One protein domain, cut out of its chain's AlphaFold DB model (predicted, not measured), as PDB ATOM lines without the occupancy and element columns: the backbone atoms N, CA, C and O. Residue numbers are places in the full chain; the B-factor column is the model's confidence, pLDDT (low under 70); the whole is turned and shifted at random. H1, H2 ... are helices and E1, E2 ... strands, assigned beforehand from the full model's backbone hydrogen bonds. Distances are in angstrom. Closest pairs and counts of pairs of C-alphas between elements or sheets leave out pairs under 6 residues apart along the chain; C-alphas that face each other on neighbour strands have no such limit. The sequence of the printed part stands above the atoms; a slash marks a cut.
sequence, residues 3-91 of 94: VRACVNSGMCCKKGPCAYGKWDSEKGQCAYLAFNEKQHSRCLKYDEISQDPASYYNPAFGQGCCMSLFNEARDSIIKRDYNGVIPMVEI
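What this domain is: This is residues 3 to 91 of the 94 residues of an uncharacterized protein of Vibrio vulnificus (UniProt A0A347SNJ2). Little regular structure appears here: mostly loops, with a small hairpin, E1 and E2, near short H1, while H4, the longest helix, and E3 lie away from it. The 89 printed residues run H1 E1 E2 H2 H3 H4 E3, antiparallel in the sheet E1 - E2; the class is mixed, with only 33 residues in named elements. The whole is compact, radius of gyration of the C-alphas 12.5 A, spanning 34 by 29 by 25 A.

How they stand to each other: Look first at the hairpin of E1, residues 33 to 35, and E2, residues 41 to 43, antiparallel at 131 degrees: N 34 and O 42 are 2.9 A apart, within hydrogen-bond range. Near it find H1, residues 11 to 15; its closest C-alpha to E1 is Cys 13, 6.2 A from that of Leu 33. H4, residues 72 to 81, is close to H1 but not clearly touching; their closest C-alphas, Met 11 and Ala 73, are 8.0 A apart. H2, residues 46 to 50, and H3, residues 53 to 56, are close but not clearly touching, closest at the C-alphas of Ile 49 and Ser 55, 6.6 A. E3, residues 88 to 90, pairs with no named strand, but its residues 88 to 89 pair antiparallel with residues 3 to 4. Every O i to N i+4 pair is within hydrogen-bond range in H1, H2 and H4; H3 is too short for one.

Where its parts are: Find C-alpha 11, where H1 begins, at (-33.899, 16.558, -28.702). H4 runs 14.0 A from C-alpha 72 to C-alpha 81; E3 ends at C-alpha 90, (-25.214, -0.851, -38.206).

The domain as a whole: The C-alphas of Glu 26 and Glu 90 are the farthest apart, 36.3 A. The links H1 to E1 and H3 to H4 are long. The printed part has no cut, and no printed residue is under 70 in pLDDT.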
ATOM      1  N   VAL A   3     -23.073   2.727 -34.939       80.69
ATOM      2  CA  VAL A   3     -23.358   4.034 -34.324       80.69
ATOM      3  C   VAL A   3     -24.491   3.935 -33.308       80.69
ATOM      4  O   VAL A   3     -25.282   2.995 -33.319       80.69
ATOM      5  N   ARG A   4     -24.585   4.917 -32.405       84.38
ATOM      6  CA  ARG A   4     -25.685   4.990 -31.431       84.38
ATOM      7  C   ARG A   4     -27.008   5.223 -32.155       84.38
ATOM      8  O   ARG A   4     -27.125   6.174 -32.928       84.38
ATOM      9  N   ALA A   5     -28.004   4.396 -31.856       85.06
ATOM     10  CA  ALA A   5     -29.324   4.513 -32.453       85.06
ATOM     11  C   ALA A   5     -30.062   5.762 -31.949       85.06
ATOM     12  O   ALA A   5     -29.932   6.169 -30.790       85.06
ATOM     13  N   CYS A   6     -30.899   6.336 -32.813       87.69
ATOM     14  CA  CYS A   6     -31.877   7.330 -32.399       87.69
ATOM     15  C   CYS A   6     -32.919   6.654 -31.498       87.69
ATOM     16  O   CYS A   6     -33.657   5.785 -31.949       87.69
ATOM     17  N   VAL A   7     -33.010   7.075 -30.236       90.19
ATOM     18  CA  VAL A   7     -33.988   6.521 -29.281       90.19
ATOM     19  C   VAL A   7     -35.287   7.321 -29.219       90.19
ATOM     20  O   VAL A   7     -36.027   7.208 -28.255       90.19
ATOM     21  N   ASN A   8     -35.569   8.164 -30.217       91.56
ATOM     22  CA  ASN A   8     -36.791   8.973 -30.267       91.56
ATOM     23  C   ASN A   8     -36.966   9.949 -29.075       91.56
ATOM     24  O   ASN A   8     -38.073  10.205 -28.602       91.56
ATOM     25  N   SER A   9     -35.876  10.556 -28.585       91.62
ATOM     26  CA  SER A   9     -35.966  11.581 -27.528       91.62
ATOM     27  C   SER A   9     -36.491  12.933 -28.033       91.62
ATOM     28  O   SER A   9     -36.982  13.755 -27.258       91.62
ATOM     29  N   GLY A  10     -36.383  13.180 -29.345       89.94
ATOM     30  CA  GLY A  10     -36.826  14.416 -29.994       89.94
ATOM     31  C   GLY A  10     -35.927  15.623 -29.764       89.94
ATOM     32  O   GLY A  10     -36.256  16.703 -30.247       89.94
ATOM     33  N   MET A  11     -34.802  15.460 -29.059       90.44
ATOM     34  CA  MET A  11     -33.899  16.558 -28.702       90.44
ATOM     35  C   MET A  11     -33.485  17.363 -29.941       90.44
ATOM     36  O   MET A  11     -33.677  18.574 -29.980       90.44
ATOM     37  N   CYS A  12     -33.010  16.697 -31.002       88.06
ATOM     38  CA  CYS A  12     -32.570  17.377 -32.228       88.06
ATOM     39  C   CYS A  12     -33.672  18.239 -32.858       88.06
ATOM     40  O   CYS A  12     -33.400  19.348 -33.300       88.06
ATOM     41  N   CYS A  13     -34.918  17.765 -32.843       90.75
ATOM     42  CA  CYS A  13     -36.059  18.482 -33.398       90.75
ATOM     43  C   CYS A  13     -36.549  19.631 -32.508       90.75
ATOM     44  O   CYS A  13     -37.275  20.481 -33.005       90.75
ATOM     45  N   LYS A  14     -36.188  19.662 -31.221       90.19
ATOM     46  CA  LYS A  14     -36.594  20.705 -30.260       90.19
ATOM     47  C   LYS A  14     -35.493  21.737 -29.991       90.19
ATOM     48  O   LYS A  14     -35.767  22.791 -29.437       90.19
ATOM     49  N   LYS A  15     -34.240  21.432 -30.341       86.19
ATOM     50  CA  LYS A  15     -33.073  22.272 -30.025       86.19
ATOM     51  C   LYS A  15     -32.839  23.386 -31.037       86.19
ATOM     52  O   LYS A  15     -32.368  24.450 -30.654       86.19
ATOM     53  N   GLY A  16     -33.105  23.129 -32.315       84.69
ATOM     54  CA  GLY A  16     -32.852  24.107 -33.364       84.69
ATOM     55  C   GLY A  16     -33.108  23.589 -34.779       84.69
ATOM     56  O   GLY A  16     -33.439  22.413 -34.968       84.69
ATOM     57  N   PRO A  17     -32.965  24.471 -35.783       87.94
ATOM     58  CA  PRO A  17     -33.124  24.119 -37.189       87.94
ATOM     59  C   PRO A  17     -32.096  23.064 -37.609       87.94
ATOM     60  O   PRO A  17     -30.914  23.165 -37.286       87.94
ATOM     61  N   CYS A  18     -32.540  22.063 -38.368       88.69
ATOM     62  CA  CYS A  18     -31.665  21.099 -39.028       88.69
ATOM     63  C   CYS A  18     -31.730  21.287 -40.546       88.69
ATOM     64  O   CYS A  18     -32.740  21.749 -41.072       88.69
ATOM     65  N   ALA A  19     -30.676  20.880 -41.253       90.00
ATOM     66  CA  ALA A  19     -30.576  21.046 -42.705       90.00
ATOM     67  C   ALA A  19     -31.664  20.305 -43.506       90.00
ATOM     68  O   ALA A  19     -31.952  20.671 -44.638       90.00
ATOM     69  N   TYR A  20     -32.266  19.265 -42.923       91.38
ATOM     70  CA  TYR A  20     -33.249  18.412 -43.598       91.38
ATOM     71  C   TYR A  20     -34.701  18.789 -43.311       91.38
ATOM     72  O   TYR A  20     -35.612  18.323 -44.003       91.38
ATOM     73  N   GLY A  21     -34.928  19.541 -42.235       89.31
ATOM     74  CA  GLY A  21     -36.247  19.830 -41.693       89.31
ATOM     75  C   GLY A  21     -36.682  21.267 -41.943       89.31
ATOM     76  O   GLY A  21     -36.037  22.030 -42.654       89.31
ATOM     77  N   LYS A  22     -37.800  21.643 -41.322       93.88
ATOM     78  CA  LYS A  22     -38.312  23.013 -41.322       93.88
ATOM     79  C   LYS A  22     -38.547  23.434 -39.881       93.88
ATOM     80  O   LYS A  22     -39.275  22.752 -39.165       93.88
ATOM     81  N   TRP A  23     -37.912  24.518 -39.454       93.88
ATOM     82  CA  TRP A  23     -38.118  25.061 -38.115       93.88
ATOM     83  C   TRP A  23     -39.441  25.825 -38.053       93.88
ATOM     84  O   TRP A  23     -39.711  26.666 -38.912       93.88
ATOM     85  N   ASP A  24     -40.261  25.507 -37.058       95.06
ATOM     86  CA  ASP A  24     -41.476  26.236 -36.713       95.06
ATOM     87  C   ASP A  24     -41.150  27.139 -35.514       95.06
ATOM     88  O   ASP A  24     -41.030  26.681 -34.374       95.06
ATOM     89  N   SER A  25     -40.950  28.428 -35.797       92.62
ATOM     90  CA  SER A  25     -40.594  29.425 -34.783       92.62
ATOM     91  C   SER A  25     -41.723  29.699 -33.790       92.62
ATOM     92  O   SER A  25     -41.429  30.110 -32.672       92.62
ATOM     93  N   GLU A  26     -42.985  29.465 -34.160       94.50
ATOM     94  CA  GLU A  26     -44.128  29.677 -33.264       94.50
ATOM     95  C   GLU A  26     -44.195  28.575 -32.205       94.50
ATOM     96  O   GLU A  26     -44.451  28.843 -31.032       94.50
ATOM     97  N   LYS A  27     -43.915  27.329 -32.606       92.50
ATOM     98  CA  LYS A  27     -43.911  26.167 -31.699       92.50
ATOM     99  C   LYS A  27     -42.559  25.899 -31.040       92.50
ATOM    100  O   LYS A  27     -42.481  25.044 -30.161       92.50
ATOM    101  N   GLY A  28     -41.494  26.572 -31.481       93.56
ATOM    102  CA  GLY A  28     -40.133  26.354 -30.985       93.56
ATOM    103  C   GLY A  28     -39.603  24.942 -31.258       93.56
ATOM    104  O   GLY A  28     -38.865  24.394 -30.442       93.56
ATOM    105  N   GLN A  29     -40.011  24.321 -32.370       94.50
ATOM    106  CA  GLN A  29     -39.617  22.955 -32.730       94.50
ATOM    107  C   GLN A  29     -39.659  22.725 -34.247       94.50
ATOM    108  O   GLN A  29     -40.169  23.535 -35.012       94.50
ATOM    109  N   CYS A  30     -39.141  21.591 -34.710       94.75
ATOM    110  CA  CYS A  30     -39.237  21.175 -36.106       94.75
ATOM    111  C   CYS A  30     -40.689  20.838 -36.486       94.75
ATOM    112  O   CYS A  30     -41.365  20.096 -35.775       94.75
ATOM    113  N   ALA A  31     -41.136  21.291 -37.658       95.94
ATOM    114  CA  ALA A  31     -42.460  20.999 -38.212       95.94
ATOM    115  C   ALA A  31     -42.689  19.501 -38.505       95.94
ATOM    116  O   ALA A  31     -43.828  19.056 -38.578       95.94
ATOM    117  N   TYR A  32     -41.612  18.720 -38.648       94.75
ATOM    118  CA  TYR A  32     -41.655  17.267 -38.872       94.75
ATOM    119  C   TYR A  32     -41.514  16.446 -37.583       94.75
ATOM    120  O   TYR A  32     -41.239  15.245 -37.640       94.75
ATOM    121  N   LEU A  33     -41.640  17.085 -36.419       94.38
ATOM    122  CA  LEU A  33     -41.665  16.394 -35.139       94.38
ATOM    123  C   LEU A  33     -43.046  15.775 -34.902       94.38
ATOM    124  O   LEU A  33     -44.050  16.480 -34.847       94.38
ATOM    125  N   ALA A  34     -43.074  14.460 -34.721       94.88
ATOM    126  CA  ALA A  34     -44.264  13.688 -34.385       94.88
ATOM    127  C   ALA A  34     -44.008  12.806 -33.156       94.88
ATOM    128  O   ALA A  34     -42.952  12.896 -32.522       94.88
ATOM    129  N   PHE A  35     -44.964  11.940 -32.829       94.56
ATOM    130  CA  PHE A  35     -44.838  10.945 -31.769       94.56
ATOM    131  C   PHE A  35     -45.108   9.537 -32.315       94.56
ATOM    132  O   PHE A  35     -45.964   9.372 -33.182       94.56
ATOM    133  N   ASN A  36     -44.358   8.536 -31.848       90.50
ATOM    134  CA  ASN A  36     -44.604   7.124 -32.165       90.50
ATOM    135  C   ASN A  36     -45.686   6.517 -31.246       90.50
ATOM    136  O   ASN A  36     -46.208   7.188 -30.351       90.50
ATOM    137  N   GLU A  37     -45.987   5.229 -31.416       90.69
ATOM    138  CA  GLU A  37     -46.985   4.502 -30.615       90.69
ATOM    139  C   GLU A  37     -46.692   4.494 -29.103       90.69
ATOM    140  O   GLU A  37     -47.610   4.390 -28.291       90.69
ATOM    141  N   LYS A  38     -45.427   4.682 -28.707       89.81
ATOM    142  CA  LYS A  38     -44.981   4.772 -27.308       89.81
ATOM    143  C   LYS A  38     -44.949   6.204 -26.762       89.81
ATOM    144  O   LYS A  38     -44.382   6.429 -25.689       89.81
ATOM    145  N   GLN A  39     -45.525   7.163 -27.492       90.62
ATOM    146  CA  GLN A  39     -45.495   8.596 -27.177       90.62
ATOM    147  C   GLN A  39     -44.070   9.180 -27.113       90.62
ATOM    148  O   GLN A  39     -43.809  10.164 -26.421       90.62
ATOM    149  N   HIS A  40     -43.122   8.587 -27.843       91.62
ATOM    150  CA  HIS A  40     -41.777   9.137 -28.015       91.62
ATOM    151  C   HIS A  40     -41.696  10.018 -29.239       91.62
ATOM    152  O   HIS A  40     -42.330   9.749 -30.253       91.62
ATOM    153  N   SER A  41     -40.864  11.046 -29.166       93.44
ATOM    154  CA  SER A  41     -40.674  11.994 -30.253       93.44
ATOM    155  C   SER A  41     -39.972  11.359 -31.458       93.44
ATOM    156  O   SER A  41     -38.825  10.935 -31.362       93.44
ATOM    157  N   ARG A  42     -40.615  11.371 -32.625       92.50
ATOM    158  CA  ARG A  42     -40.099  10.814 -33.882       92.50
ATOM    159  C   ARG A  42     -39.926  11.912 -34.930       92.50
ATOM    160  O   ARG A  42     -40.804  12.753 -35.103       92.50
ATOM    161  N   CYS A  43     -38.810  11.885 -35.655       92.62
ATOM    162  CA  CYS A  43     -38.640  12.688 -36.866       92.62
ATOM    163  C   CYS A  43     -39.341  11.981 -38.033       92.62
ATOM    164  O   CYS A  43     -38.974  10.855 -38.365       92.62
ATOM    165  N   LEU A  44     -40.316  12.629 -38.673       94.25
ATOM    166  CA  LEU A  44     -41.036  12.035 -39.812       94.25
ATOM    167  C   LEU A  44     -40.161  11.843 -41.059       94.25
ATOM    168  O   LEU A  44     -40.494  11.032 -41.912       94.25
ATOM    169  N   LYS A  45     -39.028  12.545 -41.145       92.75
ATOM    170  CA  LYS A  45     -38.044  12.397 -42.226       92.75
ATOM    171  C   LYS A  45     -36.927  11.396 -41.910       92.75
ATOM    172  O   LYS A  45     -35.969  11.309 -42.666       92.75
ATOM    173  N   TYR A  46     -36.990  10.695 -40.772       90.62
ATOM    174  CA  TYR A  46     -35.883   9.849 -40.315       90.62
ATOM    175  C   TYR A  46     -35.494   8.795 -41.346       90.62
ATOM    176  O   TYR A  46     -34.325   8.715 -41.705       90.62
ATOM    177  N   ASP A  47     -36.484   8.054 -41.845       89.88
ATOM    178  CA  ASP A  47     -36.261   6.932 -42.755       89.88
ATOM    179  C   ASP A  47     -35.645   7.418 -44.083       89.88
ATOM    180  O   ASP A  47     -34.665   6.843 -44.538       89.88
ATOM    181  N   GLU A  48     -36.124   8.546 -44.627       91.31
ATOM    182  CA  GLU A  48     -35.563   9.212 -45.819       91.31
ATOM    183  C   GLU A  48     -34.096   9.622 -45.615       91.31
ATOM    184  O   GLU A  48     -33.245   9.310 -46.439       91.31
ATOM    185  N   ILE A  49     -33.780  10.302 -44.508       89.88
ATOM    186  CA  ILE A  49     -32.425  10.825 -44.269       89.88
ATOM    187  C   ILE A  49     -31.445   9.681 -43.971       89.88
ATOM    188  O   ILE A  49     -30.308   9.708 -44.430       89.88
ATOM    189  N   SER A  50     -31.887   8.660 -43.229       85.38
ATOM    190  CA  SER A  50     -31.050   7.514 -42.847       85.38
ATOM    191  C   SER A  50     -30.609   6.637 -44.019       85.38
ATOM    192  O   SER A  50     -29.660   5.871 -43.869       85.38
ATOM    193  N   GLN A  51     -31.264   6.760 -45.178       87.69
ATOM    194  CA  GLN A  51     -30.857   6.074 -46.405       87.69
ATOM    195  C   GLN A  51     -29.583   6.660 -47.021       87.69
ATOM    196  O   GLN A  51     -28.962   5.992 -47.841       87.69
ATOM    197  N   ASP A  52     -29.186   7.878 -46.638       88.12
ATOM    198  CA  ASP A  52     -27.923   8.489 -47.043       88.12
ATOM    199  C   ASP A  52     -26.878   8.330 -45.920       88.12
ATOM    200  O   ASP A  52     -26.961   9.032 -44.905       88.12
ATOM    201  N   PRO A  53     -25.862   7.455 -46.071       83.69
ATOM    202  CA  PRO A  53     -24.804   7.293 -45.077       83.69
ATOM    203  C   PRO A  53     -24.019   8.586 -44.810       83.69
ATOM    204  O   PRO A  53     -23.565   8.803 -43.682       83.69
ATOM    205  N   ALA A  54     -23.891   9.480 -45.800       86.25
ATOM    206  CA  ALA A  54     -23.191  10.753 -45.629       86.25
ATOM    207  C   ALA A  54     -23.911  11.665 -44.624       86.25
ATOM    208  O   ALA A  54     -23.261  12.446 -43.915       86.25
ATOM    209  N   SER A  55     -25.231  11.504 -44.483       87.12
ATOM    210  CA  SER A  55     -26.056  12.307 -43.585       87.12
ATOM    211  C   SER A  55     -25.608  12.226 -42.125       87.12
ATOM    212  O   SER A  55     -25.688  13.233 -41.419       87.12
ATOM    213  N   TYR A  56     -25.079  11.078 -41.680       80.88
ATOM    214  CA  TYR A  56     -24.579  10.853 -40.317       80.88
ATOM    215  C   TYR A  56     -23.305  11.643 -39.994       80.88
ATOM    216  O   TYR A  56     -23.019  11.889 -38.819       80.88
ATOM    217  N   TYR A  57     -22.567  12.078 -41.019       80.75
ATOM    218  CA  TYR A  57     -21.314  12.823 -40.881       80.75
ATOM    219  C   TYR A  57     -21.493  14.304 -41.191       80.75
ATOM    220  O   TYR A  57     -21.030  15.154 -40.433       80.75
ATOM    221  N   ASN A  58     -22.200  14.628 -42.274       80.81
ATOM    222  CA  ASN A  58     -22.430  16.002 -42.690       80.81
ATOM    223  C   ASN A  58     -23.804  16.131 -43.352       80.81
ATOM    224  O   ASN A  58     -24.008  15.543 -44.411       80.81
ATOM    225  N   PRO A  59     -24.736  16.925 -42.796       81.62
ATOM    226  CA  PRO A  59     -24.695  17.739 -41.564       81.62
ATOM    227  C   PRO A  59     -24.931  16.991 -40.229       81.62
ATOM    228  O   PRO A  59     -25.546  17.537 -39.313       81.62
ATOM    229  N   ALA A  60     -24.433  15.763 -40.083       83.31
ATOM    230  CA  ALA A  60     -24.419  15.017 -38.819       83.31
ATOM    231  C   ALA A  60     -25.817  14.751 -38.212       83.31
ATOM    232  O   ALA A  60     -26.125  15.056 -37.054       83.31
ATOM    233  N   PHE A  61     -26.691  14.171 -39.031       85.62
ATOM    234  CA  PHE A  61     -28.045  13.764 -38.683       85.62
ATOM    235  C   PHE A  61     -28.085  12.854 -37.445       85.62
ATOM    236  O   PHE A  61     -27.222  12.013 -37.215       85.62
ATOM    237  N   GLY A  62     -29.114  13.031 -36.610       79.38
ATOM    238  CA  GLY A  62     -29.355  12.186 -35.437       79.38
ATOM    239  C   GLY A  62     -28.460  12.461 -34.220       79.38
ATOM    240  O   GLY A  62     -28.875  12.132 -33.108       79.38
ATOM    241  N   GLN A  63     -27.319  13.148 -34.375       76.00
ATOM    242  CA  GLN A  63     -26.377  13.440 -33.278       76.00
ATOM    243  C   GLN A  63     -27.055  14.101 -32.071       76.00
ATOM    244  O   GLN A  63     -26.817  13.715 -30.930       76.00
ATOM    245  N   GLY A  64     -27.974  15.041 -32.320       75.19
ATOM    246  CA  GLY A  64     -28.738  15.702 -31.262       75.19
ATOM    247  C   GLY A  64     -29.606  14.738 -30.442       75.19
ATOM    248  O   GLY A  64     -29.633  14.814 -29.219       75.19
ATOM    249  N   CYS A  65     -30.284  13.787 -31.091       74.19
ATOM    250  CA  CYS A  65     -31.102  12.783 -30.397       74.19
ATOM    251  C   CYS A  65     -30.235  11.828 -29.556       74.19
ATOM    252  O   CYS A  65     -30.675  11.324 -28.522       74.19
ATOM    253  N   CYS A  66     -28.979  11.641 -29.968       72.88
ATOM    254  CA  CYS A  66     -27.984  10.806 -29.303       72.88
ATOM    255  C   CYS A  66     -27.095  11.561 -28.295       72.88
ATOM    256  O   CYS A  66     -26.218  10.929 -27.697       72.88
ATOM    257  N   MET A  67     -27.310  12.869 -28.077       77.38
ATOM    258  CA  MET A  67     -26.559  13.652 -27.089       77.38
ATOM    259  C   MET A  67     -26.739  13.047 -25.700       77.38
ATOM    260  O   MET A  67     -27.866  12.906 -25.231       77.38
ATOM    261  N   SER A  68     -25.628  12.696 -25.053       73.19
ATOM    262  CA  SER A  68     -25.607  12.126 -23.701       73.19
ATOM    263  C   SER A  68     -25.717  13.174 -22.593       73.19
ATOM    264  O   SER A  68     -25.913  12.814 -21.444       73.19
ATOM    265  N   LEU A  69     -25.570  14.459 -22.919       76.94
ATOM    266  CA  LEU A  69     -25.730  15.572 -21.984       76.94
ATOM    267  C   LEU A  69     -26.965  16.386 -22.369       76.94
ATOM    268  O   LEU A  69     -27.204  16.625 -23.555       76.94
ATOM    269  N   PHE A  70     -27.719  16.838 -21.363       81.12
ATOM    270  CA  PHE A  70     -28.907  17.689 -21.522       81.12
ATOM    271  C   PHE A  70     -30.023  17.056 -22.379       81.12
ATOM    272  O   PHE A  70     -30.678  17.734 -23.171       81.12
ATOM    273  N   ASN A  71     -30.225  15.742 -22.230       87.75
ATOM    274  CA  ASN A  71     -31.210  14.952 -22.971       87.75
ATOM    275  C   ASN A  71     -31.876  13.912 -22.049       87.75
ATOM    276  O   ASN A  71     -31.843  12.715 -22.308       87.75
ATOM    277  N   GLU A  72     -32.489  14.362 -20.955       90.06
ATOM    278  CA  GLU A  72     -33.107  13.489 -19.935       90.06
ATOM    279  C   GLU A  72     -34.172  12.540 -20.513       90.06
ATOM    280  O   GLU A  72     -34.356  11.414 -20.043       90.06
ATOM    281  N   ALA A  73     -34.850  12.974 -21.583       89.88
ATOM    282  CA  ALA A  73     -35.779  12.141 -22.335       89.88
ATOM    283  C   ALA A  73     -35.081  10.903 -22.918       89.88
ATOM    284  O   ALA A  73     -35.606   9.799 -22.798       89.88
ATOM    285  N   ARG A  74     -33.881  11.051 -23.496       91.25
ATOM    286  CA  ARG A  74     -33.082   9.923 -24.001       91.25
ATOM    287  C   ARG A  74     -32.781   8.926 -22.888       91.25
ATOM    288  O   ARG A  74     -32.970   7.730 -23.090       91.25
ATOM    289  N   ASP A  75     -32.337   9.402 -21.732       91.12
ATOM    290  CA  ASP A  75     -31.928   8.515 -20.638       91.12
ATOM    291  C   ASP A  75     -33.128   7.776 -20.036       91.12
ATOM    292  O   ASP A  75     -33.055   6.575 -19.762       91.12
ATOM    293  N   SER A  76     -34.269   8.459 -19.936       91.88
ATOM    294  CA  SER A  76     -35.537   7.855 -19.518       91.88
ATOM    295  C   SER A  76     -35.990   6.757 -20.483       91.88
ATOM    296  O   SER A  76     -36.392   5.678 -20.044       91.88
ATOM    297  N   ILE A  77     -35.883   6.999 -21.794       92.88
ATOM    298  CA  ILE A  77     -36.227   6.010 -22.821       92.88
ATOM    299  C   ILE A  77     -35.271   4.818 -22.762       92.88
ATOM    300  O   ILE A  77     -35.723   3.679 -22.747       92.88
ATOM    301  N   ILE A  78     -33.962   5.053 -22.666       92.25
ATOM    302  CA  ILE A  78     -32.958   3.981 -22.591       92.25
ATOM    303  C   ILE A  78     -33.179   3.105 -21.359       92.25
ATOM    304  O   ILE A  78     -33.169   1.878 -21.461       92.25
ATOM    305  N   LYS A  79     -33.442   3.713 -20.201       94.19
ATOM    306  CA  LYS A  79     -33.729   2.965 -18.975       94.19
ATOM    307  C   LYS A  79     -34.995   2.113 -19.103       94.19
ATOM    308  O   LYS A  79     -34.989   0.967 -18.670       94.19
ATOM    309  N   ARG A  80     -36.064   2.673 -19.677       93.62
ATOM    310  CA  ARG A  80     -37.398   2.057 -19.713       93.62
ATOM    311  C   ARG A  80     -37.573   1.029 -20.832       93.62
ATOM    312  O   ARG A  80     -38.166  -0.015 -20.600       93.62
ATOM    313  N   ASP A  81     -37.080   1.332 -22.029       93.50
ATOM    314  CA  ASP A  81     -37.341   0.545 -23.241       93.50
ATOM    315  C   ASP A  81     -36.164  -0.350 -23.635       93.50
ATOM    316  O   ASP A  81     -36.355  -1.314 -24.374       93.50
ATOM    317  N   TYR A  82     -34.961  -0.040 -23.144       92.06
ATOM    318  CA  TYR A  82     -33.726  -0.740 -23.499       92.06
ATOM    319  C   TYR A  82     -32.963  -1.266 -22.271       92.06
ATOM    320  O   TYR A  82     -31.789  -1.615 -22.372       92.06
ATOM    321  N   ASN A  83     -33.606  -1.326 -21.097       93.88
ATOM    322  CA  ASN A  83     -33.024  -1.825 -19.842       93.88
ATOM    323  C   ASN A  83     -31.680  -1.170 -19.466       93.88
ATOM    324  O   ASN A  83     -30.795  -1.810 -18.902       93.88
ATOM    325  N   GLY A  84     -31.508   0.112 -19.799       91.06
ATOM    326  CA  GLY A  84     -30.271   0.853 -19.537       91.06
ATOM    327  C   GLY A  84     -29.154   0.616 -20.559       91.06
ATOM    328  O   GLY A  84     -28.117   1.274 -20.481       91.06
ATOM    329  N   VAL A  85     -29.352  -0.270 -21.538       91.44
ATOM    330  CA  VAL A  85     -28.380  -0.540 -22.602       91.44
ATOM    331  C   VAL A  85     -28.611   0.433 -23.754       91.44
ATOM    332  O   VAL A  85     -29.725   0.583 -24.247       91.44
ATOM    333  N   ILE A  86     -27.558   1.122 -24.198       89.12
ATOM    334  CA  ILE A  86     -27.658   2.060 -25.322       89.12
ATOM    335  C   ILE A  86     -27.805   1.252 -26.623       89.12
ATOM    336  O   ILE A  86     -26.886   0.501 -26.955       89.12
ATOM    337  N   PRO A  87     -28.904   1.411 -27.383       89.06
ATOM    338  CA  PRO A  87     -29.069   0.709 -28.648       89.06
ATOM    339  C   PRO A  87     -28.075   1.213 -29.701       89.06
ATOM    340  O   PRO A  87     -27.787   2.412 -29.788       89.06
ATOM    341  N   MET A  88     -27.587   0.286 -30.522       87.75
ATOM    342  CA  MET A  88     -26.658   0.536 -31.624       87.75
ATOM    343  C   MET A  88     -27.308   0.120 -32.944       87.75
ATOM    344  O   MET A  88     -28.092  -0.828 -32.968       87.75
ATOM    345  N   VAL A  89     -26.984   0.819 -34.028       83.88
ATOM    346  CA  VAL A  89     -27.386   0.464 -35.394       83.88
ATOM    347  C   VAL A  89     -26.153   0.314 -36.269       83.88
ATOM    348  O   VAL A  89     -25.173   1.049 -36.117       83.88
ATOM    349  N   GLU A  90     -26.209  -0.660 -37.166       84.44
ATOM    350  CA  GLU A  90     -25.214  -0.851 -38.206       84.44
ATOM    351  C   GLU A  90     -25.585  -0.007 -39.425       84.44
ATOM    352  O   GLU A  90     -26.727  -0.021 -39.877       84.44
ATOM    353  N   ILE A  91     -24.619   0.762 -39.917       74.75
ATOM    354  CA  ILE A  91     -24.736   1.535 -41.153       74.75
ATOM    355  C   ILE A  91     -23.743   0.947 -42.151       74.75
ATOM    356  O   ILE A  91     -22.537   0.897 -41.869       74.75
TER     357      ILE A  91